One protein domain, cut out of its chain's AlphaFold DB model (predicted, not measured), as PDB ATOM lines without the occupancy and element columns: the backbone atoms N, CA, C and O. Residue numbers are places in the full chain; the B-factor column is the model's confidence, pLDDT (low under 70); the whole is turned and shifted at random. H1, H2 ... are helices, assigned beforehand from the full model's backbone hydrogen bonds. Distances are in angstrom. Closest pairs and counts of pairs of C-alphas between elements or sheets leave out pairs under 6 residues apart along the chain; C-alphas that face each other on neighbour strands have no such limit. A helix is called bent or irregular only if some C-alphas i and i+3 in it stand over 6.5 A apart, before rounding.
ATOM      1  N   SER A  96     112.667 178.893 134.680       64.56
ATOM      2  CA  SER A  96     113.348 180.124 135.098       64.56
ATOM      3  C   SER A  96     114.516 180.397 134.155       64.56
ATOM      4  O   SER A  96     115.276 179.467 133.895       64.56
ATOM      5  N   PRO A  97     114.749 181.646 133.716       65.94
ATOM      6  CA  PRO A  97     115.879 181.970 132.843       65.94
ATOM      7  C   PRO A  97     117.249 181.737 133.504       65.94
ATOM      8  O   PRO A  97     118.238 181.559 132.809       65.94
ATOM      9  N   ARG A  98     117.314 181.719 134.844       70.44
ATOM     10  CA  ARG A  98     118.548 181.448 135.607       70.44
ATOM     11  C   ARG A  98     118.794 179.972 135.886       70.44
ATOM     12  O   ARG A  98     119.864 179.610 136.358       70.44
ATOM     13  N   ARG A  99     117.812 179.114 135.616       77.06
ATOM     14  CA  ARG A  99     117.916 177.685 135.911       77.06
ATOM     15  C   ARG A  99     119.071 177.048 135.146       77.06
ATOM     16  O   ARG A  99     119.869 176.342 135.748       77.06
ATOM     17  N   ASP A 100     119.159 177.322 133.852       77.88
ATOM     18  CA  ASP A 100     120.147 176.685 132.979       77.88
ATOM     19  C   ASP A 100     121.574 177.132 133.326       77.88
ATOM     20  O   ASP A 100     122.512 176.344 133.243       77.88
ATOM     21  N   GLU A 101     121.728 178.368 133.807       81.81
ATOM     22  CA  GLU A 101     122.985 178.861 134.374       81.81
ATOM     23  C   GLU A 101     123.340 178.131 135.683       81.81
ATOM     24  O   GLU A 101     124.485 177.741 135.888       81.81
ATOM     25  N   MET A 102     122.371 177.863 136.565       83.62
ATOM     26  CA  MET A 102     122.630 177.089 137.789       83.62
ATOM     27  C   MET A 102     122.962 175.618 137.497       83.62
ATOM     28  O   MET A 102     123.816 175.048 138.170       83.62
ATOM     29  N   ILE A 103     122.332 175.013 136.485       83.19
ATOM     30  CA  ILE A 103     122.653 173.649 136.034       83.19
ATOM     31  C   ILE A 103     124.061 173.607 135.432       83.19
ATOM     32  O   ILE A 103     124.841 172.721 135.770       83.19
ATOM     33  N   GLY A 104     124.412 174.583 134.586       85.81
ATOM     34  CA  GLY A 104     125.771 174.719 134.057       85.81
ATOM     35  C   GLY A 104     126.814 174.847 135.171       85.81
ATOM     36  O   GLY A 104     127.872 174.229 135.100       85.81
ATOM     37  N   LEU A 105     126.491 175.573 136.246       86.81
ATOM     38  CA  LEU A 105     127.358 175.713 137.416       86.81
ATOM     39  C   LEU A 105     127.551 174.403 138.187       86.81
ATOM     40  O   LEU A 105     128.673 174.100 138.596       86.81
ATOM     41  N   GLU A 106     126.484 173.626 138.384       87.06
ATOM     42  CA  GLU A 106     126.559 172.308 139.030       87.06
ATOM     43  C   GLU A 106     127.419 171.346 138.199       87.06
ATOM     44  O   GLU A 106     128.340 170.723 138.725       87.06
ATOM     45  N   LEU A 107     127.194 171.304 136.882       87.38
ATOM     46  CA  LEU A 107     127.986 170.504 135.947       87.38
ATOM     47  C   LEU A 107     129.468 170.904 135.953       87.38
ATOM     48  O   LEU A 107     130.337 170.036 136.001       87.38
ATOM     49  N   LEU A 108     129.767 172.206 135.947       87.38
ATOM     50  CA  LEU A 108     131.142 172.699 135.992       87.38
ATOM     51  C   LEU A 108     131.834 172.339 137.313       87.38
ATOM     52  O   LEU A 108     133.007 171.986 137.305       87.38
ATOM     53  N   THR A 109     131.113 172.391 138.436       86.62
ATOM     54  CA  THR A 109     131.667 172.030 139.753       86.62
ATOM     55  C   THR A 109     132.080 170.557 139.789       86.62
ATOM     56  O   THR A 109     133.188 170.242 140.212       86.62
ATOM     57  N   LEU A 110     131.247 169.655 139.257       87.00
ATOM     58  CA  LEU A 110     131.591 168.231 139.166       87.00
ATOM     59  C   LEU A 110     132.779 167.951 138.243       87.00
ATOM     60  O   LEU A 110     133.533 167.008 138.484       87.00
ATOM     61  N   LEU A 111     132.935 168.752 137.188       86.31
ATOM     62  CA  LEU A 111     134.061 168.643 136.269       86.31
ATOM     63  C   LEU A 111     135.377 169.072 136.936       86.31
ATOM     64  O   LEU A 111     136.387 168.400 136.750       86.31
ATOM     65  N   VAL A 112     135.359 170.126 137.761       85.38
ATOM     66  CA  VAL A 112     136.520 170.547 138.570       85.38
ATOM     67  C   VAL A 112     136.944 169.450 139.550       85.38
ATOM     68  O   VAL A 112     138.130 169.147 139.651       85.38
ATOM     69  N   ASP A 113     135.986 168.786 140.199       84.31
ATOM     70  CA  ASP A 113     136.249 167.669 141.118       84.31
ATOM     71  C   ASP A 113     136.604 166.348 140.408       84.31
ATOM     72  O   ASP A 113     136.760 165.310 141.054       84.31
ATOM     73  N   SER A 114     136.710 166.345 139.073       83.12
ATOM     74  CA  SER A 114     136.970 165.148 138.258       83.12
ATOM     75  C   SER A 114     135.948 164.011 138.459       83.12
ATOM     76  O   SER A 114     136.228 162.838 138.203       83.12
ATOM     77  N   ARG A 115     134.716 164.329 138.884       86.81
ATOM     78  CA  ARG A 115     133.623 163.366 139.133       86.81
ATOM     79  C   ARG A 115     132.782 163.138 137.876       86.81
ATOM     80  O   ARG A 115     131.579 163.401 137.841       86.81
ATOM     81  N   LEU A 116     133.412 162.581 136.840       85.25
ATOM     82  CA  LEU A 116     132.800 162.379 135.515       85.25
ATOM     83  C   LEU A 116     131.553 161.473 135.537       85.25
ATOM     84  O   LEU A 116     130.606 161.684 134.781       85.25
ATOM     85  N   ALA A 117     131.503 160.484 136.434       87.56
ATOM     86  CA  ALA A 117     130.343 159.595 136.547       87.56
ATOM     87  C   ALA A 117     129.068 160.351 136.968       87.56
ATOM     88  O   ALA A 117     127.986 160.143 136.409       87.56
ATOM     89  N   GLU A 118     129.195 161.259 137.937       86.88
ATOM     90  CA  GLU A 118     128.082 162.083 138.413       86.88
ATOM     91  C   GLU A 118     127.713 163.163 137.404       86.88
ATOM     92  O   GLU A 118     126.528 163.447 137.223       86.88
ATOM     93  N   PHE A 119     128.709 163.695 136.692       89.19
ATOM     94  CA  PHE A 119     128.505 164.612 135.579       89.19
ATOM     95  C   PHE A 119     127.608 163.996 134.498       89.19
ATOM     96  O   PHE A 119     126.573 164.569 134.158       89.19
ATOM     97  N   HIS A 120     127.935 162.798 134.000       88.75
ATOM     98  CA  HIS A 120     127.119 162.144 132.974       88.75
ATOM     99  C   HIS A 120     125.739 161.726 133.499       88.75
ATOM    100  O   HIS A 120     124.752 161.855 132.776       88.75
ATOM    101  N   SER A 121     125.646 161.310 134.767       89.00
ATOM    102  CA  SER A 121     124.359 161.003 135.412       89.00
ATOM    103  C   SER A 121     123.454 162.239 135.492       89.00
ATOM    104  O   SER A 121     122.248 162.162 135.260       89.00
ATOM    105  N   LEU A 122     124.024 163.405 135.808       83.94
ATOM    106  CA  LEU A 122     123.304 164.675 135.783       83.94
ATOM    107  C   LEU A 122     122.911 165.084 134.369       83.94
ATOM    108  O   LEU A 122     121.775 165.498 134.149       83.94
ATOM    109  N   LEU A 123     123.824 164.943 133.410       85.69
ATOM    110  CA  LEU A 123     123.564 165.275 132.015       85.69
ATOM    111  C   LEU A 123     122.408 164.441 131.447       85.69
ATOM    112  O   LEU A 123     121.595 164.964 130.685       85.69
ATOM    113  N   GLU A 124     122.284 163.175 131.857       86.50
ATOM    114  CA  GLU A 124     121.170 162.300 131.486       86.50
ATOM    115  C   GLU A 124     119.819 162.828 131.992       86.50
ATOM    116  O   GLU A 124     118.851 162.854 131.228       86.50
ATOM    117  N   LEU A 125     119.768 163.321 133.233       82.19
ATOM    118  CA  LEU A 125     118.560 163.904 133.831       82.19
ATOM    119  C   LEU A 125     118.130 165.213 133.154       82.19
ATOM    120  O   LEU A 125     116.941 165.548 133.159       82.19
ATOM    121  N   VAL A 126     119.072 165.968 132.580       79.06
ATOM    122  CA  VAL A 126     118.776 167.224 131.879       79.06
ATOM    123  C   VAL A 126     118.099 166.920 130.533       79.06
ATOM    124  O   VAL A 126     118.670 166.213 129.693       79.06
ATOM    125  N   PRO A 127     116.891 167.459 130.273       75.00
ATOM    126  CA  PRO A 127     116.162 167.214 129.033       75.00
ATOM    127  C   PRO A 127     116.880 167.837 127.829       75.00
ATOM    128  O   PRO A 127     117.451 168.918 127.929       75.00
ATOM    129  N   MET A 128     116.758 167.208 126.655       69.25
ATOM    130  CA  MET A 128     117.460 167.618 125.422       69.25
ATOM    131  C   MET A 128     117.307 169.107 125.067       69.25
ATOM    132  O   MET A 128     118.257 169.720 124.602       69.25
ATOM    133  N   LYS A 129     116.145 169.713 125.347       70.06
ATOM    134  CA  LYS A 129     115.890 171.142 125.076       70.06
ATOM    135  C   LYS A 129     116.785 172.093 125.879       70.06
ATOM    136  O   LYS A 129     117.102 173.169 125.399       70.06
ATOM    137  N   GLU A 130     117.157 171.712 127.099       69.06
ATOM    138  CA  GLU A 130     118.028 172.519 127.968       69.06
ATOM    139  C   GLU A 130     119.512 172.288 127.633       69.06
ATOM    140  O   GLU A 130     120.347 173.143 127.913       69.06
ATOM    141  N   ARG A 131     119.839 171.173 126.958       70.94
ATOM    142  CA  ARG A 131     121.204 170.872 126.496       70.94
ATOM    143  C   ARG A 131     121.663 171.768 125.350       70.94
ATOM    144  O   ARG A 131     122.859 171.944 125.188       70.94
ATOM    145  N   GLU A 132     120.736 172.341 124.586       73.69
ATOM    146  CA  GLU A 132     121.050 173.295 123.512       73.69
ATOM    147  C   GLU A 132     121.395 174.697 124.044       73.69
ATOM    148  O   GLU A 132     121.825 175.562 123.278       73.69
ATOM    149  N   ASN A 133     121.213 174.951 125.345       80.38
ATOM    150  CA  ASN A 133     121.530 176.249 125.920       80.38
ATOM    151  C   ASN A 133     123.052 176.468 125.977       80.38
ATOM    152  O   ASN A 133     123.821 175.564 126.302       80.38
ATOM    153  N   ILE A 134     123.474 177.708 125.724       81.25
ATOM    154  CA  ILE A 134     124.867 178.169 125.678       81.25
ATOM    155  C   ILE A 134     125.640 177.730 126.931       81.25
ATOM    156  O   ILE A 134     126.798 177.338 126.829       81.25
ATOM    157  N   TYR A 135     124.999 177.756 128.105       81.12
ATOM    158  CA  TYR A 135     125.627 177.371 129.372       81.12
ATOM    159  C   TYR A 135     125.962 175.880 129.461       81.12
ATOM    160  O   TYR A 135     127.055 175.535 129.896       81.12
ATOM    161  N   VAL A 136     125.045 175.001 129.049       82.94
ATOM    162  CA  VAL A 136     125.245 173.546 129.132       82.94
ATOM    163  C   VAL A 136     126.190 173.086 128.028       82.94
ATOM    164  O   VAL A 136     127.134 172.352 128.309       82.94
ATOM    165  N   THR A 137     126.001 173.585 126.803       84.88
ATOM    166  CA  THR A 137     126.894 173.303 125.671       84.88
ATOM    167  C   THR A 137     128.336 173.671 125.996       84.88
ATOM    168  O   THR A 137     129.232 172.877 125.736       84.88
ATOM    169  N   PHE A 138     128.569 174.824 126.634       85.19
ATOM    170  CA  PHE A 138     129.911 175.245 127.033       85.19
ATOM    171  C   PHE A 138     130.605 174.222 127.943       85.19
ATOM    172  O   PHE A 138     131.769 173.895 127.722       85.19
ATOM    173  N   VAL A 139     129.902 173.690 128.949       86.31
ATOM    174  CA  VAL A 139     130.494 172.709 129.874       86.31
ATOM    175  C   VAL A 139     130.706 171.356 129.188       86.31
ATOM    176  O   VAL A 139     131.714 170.705 129.440       86.31
ATOM    177  N   VAL A 140     129.812 170.949 128.282       86.94
ATOM    178  CA  VAL A 140     129.978 169.718 127.486       86.94
ATOM    179  C   VAL A 140     131.167 169.825 126.524       86.94
ATOM    180  O   VAL A 140     131.948 168.888 126.413       86.94
ATOM    181  N   GLU A 141     131.359 170.967 125.859       86.44
ATOM    182  CA  GLU A 141     132.538 171.200 125.014       86.44
ATOM    183  C   GLU A 141     133.834 171.168 125.833       86.44
ATOM    184  O   GLU A 141     134.835 170.601 125.393       86.44
ATOM    185  N   LEU A 142     133.815 171.752 127.034       85.81
ATOM    186  CA  LEU A 142     134.955 171.751 127.949       85.81
ATOM    187  C   LEU A 142     135.338 170.330 128.377       85.81
ATOM    188  O   LEU A 142     136.516 169.980 128.392       85.81
ATOM    189  N   GLU A 143     134.332 169.515 128.680       87.88
ATOM    190  CA  GLU A 143     134.471 168.102 129.018       87.88
ATOM    191  C   GLU A 143     135.052 167.297 127.849       87.88
ATOM    192  O   GLU A 143     136.054 166.601 128.017       87.88
ATOM    193  N   GLN A 144     134.536 167.501 126.635       88.06
ATOM    194  CA  GLN A 144     135.080 166.873 125.437       88.06
ATOM    195  C   GLN A 144     136.546 167.267 125.197       88.06
ATOM    196  O   GLN A 144     137.364 166.419 124.845       88.06
ATOM    197  N   TYR A 145     136.916 168.536 125.396       86.12
ATOM    198  CA  TYR A 145     138.310 168.962 125.252       86.12
ATOM    199  C   TYR A 145     139.230 168.320 126.289       86.12
ATOM    200  O   TYR A 145     140.385 168.033 125.961       86.12
ATOM    201  N   LEU A 146     138.729 168.078 127.502       83.81
ATOM    202  CA  LEU A 146     139.458 167.359 128.541       83.81
ATOM    203  C   LEU A 146     139.649 165.885 128.155       83.81
ATOM    204  O   LEU A 146     140.768 165.383 128.237       83.81
ATOM    205  N   MET A 147     138.607 165.225 127.638       84.56
ATOM    206  CA  MET A 147     138.693 163.848 127.128       84.56
ATOM    207  C   MET A 147     139.625 163.712 125.914       84.56
ATOM    208  O   MET A 147     140.361 162.734 125.803       84.56
ATOM    209  N   GLU A 148     139.620 164.686 125.002       83.69
ATOM    210  CA  GLU A 148     140.530 164.735 123.849       83.69
ATOM    211  C   GLU A 148     141.989 165.031 124.252       83.69
ATOM    212  O   GLU A 148     142.881 164.955 123.405       83.69
ATOM    213  N   GLY A 149     142.249 165.426 125.506       81.00
ATOM    214  CA  GLY A 149     143.556 165.925 125.955       81.00
ATOM    215  C   GLY A 149     143.955 167.246 125.284       81.00
ATOM    216  O   GLY A 149     145.130 167.614 125.228       81.00
ATOM    217  N   SER A 150     142.988 167.978 124.721       81.81
ATOM    218  CA  SER A 150     143.217 169.214 123.974       81.81
ATOM    219  C   SER A 150     143.211 170.429 124.904       81.81
ATOM    220  O   SER A 150     142.387 171.338 124.782       81.81
ATOM    221  N   TYR A 151     144.166 170.476 125.832       77.38
ATOM    222  CA  TYR A 151     144.222 171.500 126.882       77.38
ATOM    223  C   TYR A 151     144.337 172.939 126.348       77.38
ATOM    224  O   TYR A 151     143.802 173.870 126.942       77.38
ATOM    225  N   ASN A 152     144.931 173.136 125.164       77.06
ATOM    226  CA  ASN A 152     144.974 174.451 124.507       77.06
ATOM    227  C   ASN A 152     143.567 175.025 124.252       77.06
ATOM    228  O   ASN A 152     143.355 176.232 124.362       77.06
ATOM    229  N   LYS A 153     142.594 174.166 123.917       77.94
ATOM    230  CA  LYS A 153     141.208 174.584 123.676       77.94
ATOM    231  C   LYS A 153     140.485 174.907 124.981       77.94
ATOM    232  O   LYS A 153     139.733 175.874 125.007       77.94
ATOM    233  N   VAL A 154     140.753 174.159 126.055       78.44
ATOM    234  CA  VAL A 154     140.239 174.430 127.414       78.44
ATOM    235  C   VAL A 154     140.655 175.833 127.866       78.44
ATOM    236  O   VAL A 154     139.829 176.630 128.306       78.44
ATOM    237  N   LEU A 155     141.926 176.174 127.661       72.56
ATOM    238  CA  LEU A 155     142.487 177.474 128.032       72.56
ATOM    239  C   LEU A 155     141.921 178.611 127.170       72.56
ATOM    240  O   LEU A 155     141.565 179.668 127.690       72.56
ATOM    241  N   ALA A 156     141.737 178.382 125.867       76.38
ATOM    242  CA  ALA A 156     141.065 179.337 124.989       76.38
ATOM    243  C   ALA A 156     139.579 179.529 125.356       76.38
ATOM    244  O   ALA A 156     139.066 180.651 125.288       76.38
ATOM    245  N   ALA A 157     138.889 178.464 125.782       73.06
ATOM    246  CA  ALA A 157     137.474 178.489 126.154       73.06
ATOM    247  C   ALA A 157     137.196 179.406 127.356       73.06
ATOM    248  O   ALA A 157     136.123 180.005 127.420       73.06
ATOM    249  N   ARG A 158     138.184 179.649 128.228       69.56
ATOM    250  CA  ARG A 158     138.099 180.651 129.304       69.56
ATOM    251  C   ARG A 158     137.698 182.042 128.798       69.56
ATOM    252  O   ARG A 158     136.921 182.735 129.454       69.56
ATOM    253  N   THR A 159     138.176 182.465 127.628       65.31
ATOM    254  CA  THR A 159     137.816 183.782 127.060       65.31
ATOM    255  C   THR A 159     136.367 183.858 126.577       65.31
ATOM    256  O   THR A 159     135.825 184.952 126.438       65.31
ATOM    257  N   ARG A 160     135.719 182.708 126.358       68.81
ATOM    258  CA  ARG A 160     134.335 182.589 125.877       68.81
ATOM    259  C   ARG A 160     133.318 182.394 126.999       68.81
ATOM    260  O   ARG A 160     132.158 182.110 126.714       68.81
ATOM    261  N   THR A 161     133.742 182.532 128.253       67.94
ATOM    262  CA  THR A 161     132.894 182.246 129.410       67.94
ATOM    263  C   THR A 161     131.620 183.105 129.380       67.94
ATOM    264  O   THR A 161     131.716 184.334 129.384       67.94
ATOM    265  N   PRO A 162     130.423 182.491 129.385       62.62
ATOM    266  CA  PRO A 162     129.163 183.218 129.239       62.62
ATOM    267  C   PRO A 162     128.720 183.957 130.516       62.62
ATOM    268  O   PRO A 162     127.861 184.831 130.436       62.62
ATOM    269  N   SER A 163     129.295 183.644 131.687       66.31
ATOM    270  CA  SER A 163     128.957 184.289 132.963       66.31
ATOM    271  C   SER A 163     130.169 184.473 133.878       66.31
ATOM    272  O   SER A 163     131.002 183.580 134.022       66.31
ATOM    273  N   SER A 164     130.234 185.618 134.565       69.50
ATOM    274  CA  SER A 164     131.298 185.949 135.528       69.50
ATOM    275  C   SER A 164     131.335 185.014 136.745       69.50
ATOM    276  O   SER A 164     132.312 185.027 137.493       69.50
ATOM    277  N   ILE A 165     130.277 184.234 136.971       73.94
ATOM    278  CA  ILE A 165     130.168 183.280 138.081       73.94
ATOM    279  C   ILE A 165     131.120 182.092 137.860       73.94
ATOM    280  O   ILE A 165     131.680 181.562 138.816       73.94
ATOM    281  N   TYR A 166     131.371 181.717 136.602       77.00
ATOM    282  CA  TYR A 166     132.214 180.570 136.262       77.00
ATOM    283  C   TYR A 166     133.710 180.845 136.352       77.00
ATOM    284  O   TYR A 166     134.485 179.901 136.456       77.00
ATOM    285  N   THR A 167     134.133 182.112 136.347       79.62
ATOM    286  CA  THR A 167     135.556 182.479 136.320       79.62
ATOM    287  C   THR A 167     136.339 181.839 137.464       79.62
ATOM    288  O   THR A 167     137.419 181.313 137.233       79.62
ATOM    289  N   PHE A 168     135.773 181.818 138.676       82.50
ATOM    290  CA  PHE A 168     136.419 181.197 139.834       82.50
ATOM    291  C   PHE A 168     136.613 179.681 139.660       82.50
ATOM    292  O   PHE A 168     137.684 179.160 139.945       82.50
ATOM    293  N   LEU A 169     135.596 178.972 139.162       80.31
ATOM    294  CA  LEU A 169     135.692 177.526 138.940       80.31
ATOM    295  C   LEU A 169     136.655 177.189 137.794       80.31
ATOM    296  O   LEU A 169     137.364 176.192 137.865       80.31
ATOM    297  N   LEU A 170     136.721 178.037 136.764       81.88
ATOM    298  CA  LEU A 170     137.657 177.874 135.652       81.88
ATOM    299  C   LEU A 170     139.113 178.133 136.060       81.88
ATOM    300  O   LEU A 170     139.998 177.463 135.538       81.88
ATOM    301  N   GLU A 171     139.369 179.065 136.985       82.56
ATOM    302  CA  GLU A 171     140.707 179.264 137.569       82.56
ATOM    303  C   GLU A 171     141.190 177.992 138.279       82.56
ATOM    304  O   GLU A 171     142.321 177.563 138.053       82.56
ATOM    305  N   ASN A 172     140.318 177.352 139.064       83.81
ATOM    306  CA  ASN A 172     140.646 176.091 139.732       83.81
ATOM    307  C   ASN A 172     140.857 174.953 138.720       83.81
ATOM    308  O   ASN A 172     141.815 174.197 138.839       83.81
ATOM    309  N   LEU A 173     140.009 174.855 137.687       83.44
ATOM    310  CA  LEU A 173     140.173 173.851 136.631       83.44
ATOM    311  C   LEU A 173     141.505 174.005 135.886       83.44
ATOM    312  O   LEU A 173     142.132 173.016 135.519       83.44
ATOM    313  N   GLU A 174     141.929 175.244 135.638       83.06
ATOM    314  CA  GLU A 174     143.200 175.543 134.978       83.06
ATOM    315  C   GLU A 174     144.391 175.047 135.809       83.06
ATOM    316  O   GLU A 174     145.356 174.533 135.244       83.06
ATOM    317  N   GLU A 175     144.325 175.157 137.136       83.75
ATOM    318  CA  GLU A 175     145.334 174.589 138.032       83.75
ATOM    319  C   GLU A 175     145.369 173.058 137.932       83.75
ATOM    320  O   GLU A 175     146.422 172.507 137.609       83.75
ATOM    321  N   THR A 176     144.218 172.389 138.051       83.81
ATOM    322  CA  THR A 176     144.114 170.925 137.914       83.81
ATOM    323  C   THR A 176     144.628 170.429 136.560       83.81
ATOM    324  O   THR A 176     145.381 169.464 136.476       83.81
ATOM    325  N   VAL A 177     144.283 171.113 135.466       83.25
ATOM    326  CA  VAL A 177     144.750 170.756 134.117       83.25
ATOM    327  C   VAL A 177     146.270 170.880 133.992       83.25
ATOM    328  O   VAL A 177     146.902 170.047 133.342       83.25
ATOM    329  N   ARG A 178     146.885 171.898 134.603       83.81
ATOM    330  CA  ARG A 178     148.350 172.031 134.589       83.81
ATOM    331  C   ARG A 178     149.028 170.900 135.356       83.81
ATOM    332  O   ARG A 178     150.084 170.448 134.914       83.81
ATOM    333  N   GLU A 179     148.436 170.440 136.455       84.44
ATOM    334  CA  GLU A 179     148.931 169.280 137.205       84.44
ATOM    335  C   GLU A 179     148.859 167.997 136.367       84.44
ATOM    336  O   GLU A 179     149.854 167.280 136.261       84.44
ATOM    337  N   GLU A 180     147.747 167.761 135.666       82.81
ATOM    338  CA  GLU A 180     147.589 166.617 134.754       82.81
ATOM    339  C   GLU A 180     148.600 166.648 133.594       82.81
ATOM    340  O   GLU A 180     149.219 165.632 133.260       82.81
ATOM    341  N   ILE A 181     148.843 167.826 133.003       83.38
ATOM    342  CA  ILE A 181     149.874 168.006 131.969       83.38
ATOM    343  C   ILE A 181     151.262 167.692 132.537       83.38
ATOM    344  O   ILE A 181     152.057 167.016 131.878       83.38
ATOM    345  N   ALA A 182     151.569 168.166 133.746       84.12
ATOM    346  CA  ALA A 182     152.847 167.906 134.396       84.12
ATOM    347  C   ALA A 182     153.050 166.404 134.659       84.12
ATOM    348  O   ALA A 182     154.115 165.878 134.328       84.12
ATOM    349  N   GLY A 183     152.018 165.705 135.143       84.19
ATOM    350  CA  GLY A 183     152.040 164.251 135.329       84.19
ATOM    351  C   GLY A 183     152.256 163.492 134.015       84.19
ATOM    352  O   GLY A 183     153.077 162.577 133.942       84.19
ATOM    353  N   CYS A 184     151.609 163.921 132.928       83.88
ATOM    354  CA  CYS A 184     151.829 163.343 131.601       83.88
ATOM    355  C   CYS A 184     153.272 163.535 131.102       83.88
ATOM    356  O   CYS A 184     153.845 162.625 130.492       83.88
ATOM    357  N   ILE A 185     153.874 164.705 131.347       84.81
ATOM    358  CA  ILE A 185     155.257 165.009 130.945       84.81
ATOM    359  C   ILE A 185     156.254 164.138 131.717       84.81
ATOM    360  O   ILE A 185     157.192 163.631 131.097       84.81
ATOM    361  N   GLU A 186     156.038 163.935 133.020       85.25
ATOM    362  CA  GLU A 186     156.890 163.098 133.877       85.25
ATOM    363  C   GLU A 186     156.985 161.657 133.358       85.25
ATOM    364  O   GLU A 186     158.070 161.080 133.306       85.25
ATOM    365  N   VAL A 187     155.863 161.091 132.907       88.44
ATOM    366  CA  VAL A 187     155.818 159.723 132.371       88.44
ATOM    367  C   VAL A 187     156.374 159.646 130.946       88.44
ATOM    368  O   VAL A 187     157.006 158.657 130.571       88.44
ATOM    369  N   SER A 188     156.137 160.674 130.131       87.19
ATOM    370  CA  SER A 188     156.442 160.632 128.695       87.19
ATOM    371  C   SER A 188     157.914 160.886 128.370       87.19
ATOM    372  O   SER A 188     158.422 160.349 127.383       87.19
ATOM    373  N   TYR A 189     158.609 161.711 129.161       82.88
ATOM    374  CA  TYR A 189     159.973 162.141 128.853       82.88
ATOM    375  C   TYR A 189     160.951 161.825 129.995       82.88
ATOM    376  O   TYR A 189     160.819 162.381 131.080       82.88
ATOM    377  N   PRO A 190     162.018 161.037 129.748       79.00
ATOM    378  CA  PRO A 190     163.032 160.745 130.766       79.00
ATOM    379  C   PRO A 190     163.928 161.951 131.098       79.00
ATOM    380  O   PRO A 190     164.562 161.992 132.149       79.00
ATOM    381  N   SER A 191     164.009 162.937 130.203       78.56
ATOM    382  CA  SER A 191     164.685 164.211 130.444       78.56
ATOM    383  C   SER A 191     164.106 165.280 129.522       78.56
ATOM    384  O   SER A 191     164.026 165.059 128.312       78.56
ATOM    385  N   ILE A 192     163.751 166.440 130.070       82.88
ATOM    386  CA  ILE A 192     163.228 167.584 129.315       82.88
ATOM    387  C   ILE A 192     164.005 168.853 129.675       82.88
ATOM    388  O   ILE A 192     164.466 169.023 130.802       82.88
ATOM    389  N   SER A 193     164.179 169.753 128.703       81.56
ATOM    390  CA  SER A 193     164.757 171.069 128.974       81.56
ATOM    391  C   SER A 193     163.743 171.953 129.710       81.56
ATOM    392  O   SER A 193     162.551 171.923 129.404       81.56
ATOM    393  N   ILE A 194     164.214 172.787 130.644       76.75
ATOM    394  CA  ILE A 194     163.350 173.683 131.437       76.75
ATOM    395  C   ILE A 194     162.530 174.611 130.525       76.75
ATOM    396  O   ILE A 194     161.357 174.862 130.783       76.75
ATOM    397  N   VAL A 195     163.113 175.067 129.412       77.94
ATOM    398  CA  VAL A 195     162.435 175.940 128.442       77.94
ATOM    399  C   VAL A 195     161.284 175.211 127.749       77.94
ATOM    400  O   VAL A 195     160.203 175.774 127.606       77.94
ATOM    401  N   SER A 196     161.484 173.952 127.353       69.94
ATOM    402  CA  SER A 196     160.425 173.134 126.752       69.94
ATOM    403  C   SER A 196     159.317 172.807 127.754       69.94
ATOM    404  O   SER A 196     158.152 172.793 127.377       69.94
ATOM    405  N   MET A 197     159.665 172.593 129.025       70.56
ATOM    406  CA  MET A 197     158.696 172.312 130.085       70.56
ATOM    407  C   MET A 197     157.811 173.528 130.381       70.56
ATOM    408  O   MET A 197     156.589 173.410 130.366       70.56
ATOM    409  N   VAL A 198     158.411 174.712 130.554       70.44
ATOM    410  CA  VAL A 198     157.655 175.961 130.732       70.44
ATOM    411  C   VAL A 198     156.806 176.245 129.498       70.44
ATOM    412  O   VAL A 198     155.648 176.604 129.632       70.44
ATOM    413  N   PHE A 199     157.321 176.016 128.290       67.50
ATOM    414  CA  PHE A 199     156.540 176.238 127.075       67.50
ATOM    415  C   PHE A 199     155.324 175.306 126.963       67.50
ATOM    416  O   PHE A 199     154.274 175.748 126.510       67.50
ATOM    417  N   SER A 200     155.427 174.047 127.391       67.00
ATOM    418  CA  SER A 200     154.295 173.107 127.387       67.00
ATOM    419  C   SER A 200     153.235 173.432 128.443       67.00
ATOM    420  O   SER A 200     152.059 173.176 128.205       67.00
ATOM    421  N   ILE A 201     153.635 174.012 129.578       66.94
ATOM    422  CA  ILE A 201     152.725 174.384 130.676       66.94
ATOM    423  C   ILE A 201     152.116 175.785 130.452       66.94
ATOM    424  O   ILE A 201     150.961 176.021 130.797       66.94
ATOM    425  N   ASP A 202     152.869 176.709 129.845       60.78
ATOM    426  CA  ASP A 202     152.577 178.154 129.825       60.78
ATOM    427  C   ASP A 202     152.179 178.691 128.432       60.78
ATOM    428  O   ASP A 202     151.866 179.874 128.276       60.78
ATOM    429  N   ARG A 203     152.064 177.832 127.399       51.28
ATOM    430  CA  ARG A 203     151.398 178.203 126.122       51.28
ATOM    431  C   ARG A 203     149.916 178.588 126.294       51.28
ATOM    432  O   ARG A 203     149.271 178.970 125.327       51.28
ATOM    433  N   ALA A 204     149.418 178.528 127.527       44.19
ATOM    434  CA  ALA A 204     148.135 179.000 128.026       44.19
ATOM    435  C   ALA A 204     147.924 180.524 128.009       44.19
ATOM    436  O   ALA A 204     146.811 180.977 128.278       44.19
ATOM    437  N   LYS A 205     148.963 181.329 127.739       35.72
ATOM    438  CA  LYS A 205     148.907 182.799 127.870       35.72
ATOM    439  C   LYS A 205     149.064 183.603 126.574       35.72
ATOM    440  O   LYS A 205     149.205 184.822 126.662       35.72
ATOM    441  N   ALA A 206     149.063 182.954 125.408       30.50
ATOM    442  CA  ALA A 206     149.214 183.608 124.102       30.50
ATOM    443  C   ALA A 206     147.906 183.626 123.304       30.50
ATOM    444  O   ALA A 206     147.249 182.564 123.236       30.50
TER     445      ALA A 206
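This is residues 96 to 206 of the 206 residues of the protein "Hypothetical protein" of labyrinthulid quahog parasite QPX (UniProt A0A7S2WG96). An elongated bundle of roughly aligned helices has the long H6 reaching along one half and H1 meeting its first part; H4 packs on H1, and H5 packs on both H4 and H6. H2 folds back along H1, short H3 lies at that end, and at the other end residues 186 to 196 stick out before H7 folds back toward H5. The printed part has 111 residues with seven named helices, H1 to H7 in chain order, and no named strand: all helix. It is only just compact, close to loose, with a radius of gyration of the C-alphas of 15.5 A and spans of 53 by 27 by 18 A.

Find C-alpha 167 at (135.556, 182.479, 136.320); from there H6 runs 31.2 A to C-alpha 188 at (156.442, 160.632, 128.695). Look earlier for H1, residues 99 to 112, 20.1 A; H2, 116 to 125; H3, 128 to 131; H4, 134 to 147, 20.0 A; and H5, 151 to 160. H7, 194 to 205, ends at C-alpha 205 (148.907, 182.799, 127.870) and is irregular: C-alphas 201 and 204 are 7.0 A apart.

H1, H4, H5, H6 and H7 form a bundle, helices gathered together. For each two helices below, the two residues named are those whose C-alphas are closest, and the distance is between these C-alphas. H6 touches H1 at Leu 173 and Val 112, 5.3 A, the same way at a shallow tilt of 29 degrees. The hairpin H5 and H6 touches at Arg 158 and Leu 170, 6.9 A. H4 touches H1 at Val 136 and Gly 104, 5.1 A, and H5 at Leu 142 and Val 154, 5.9 A. H2 touches H1 at Phe 119 and Leu 107, 5.9 A. H7 touches H5 at Ala 204 and Leu 155, 5.9 A; H6 and H7 only just touch, with 3 pairs of C-alphas within 8 A, the closest Arg 178 and Ile 201, 6.3 A. H3 is close to but not clearly touching H4, at Arg 131 and Thr 137, 6.2 A. In H1, H2 and H6 every O i to N i+4 pair is within hydrogen-bond range; H4 has 9 of 10, H5 4 of 6 and H7 6 of 8, and H3 is too short for one.

The C-alphas of Ser 96 and Ser 191 are the two farthest apart, 53.9 A. The printed part has no cut and no long link. Expect low confidence, pLDDT under 70, in 20 residues, among them 158 to 164 and 199 to 206.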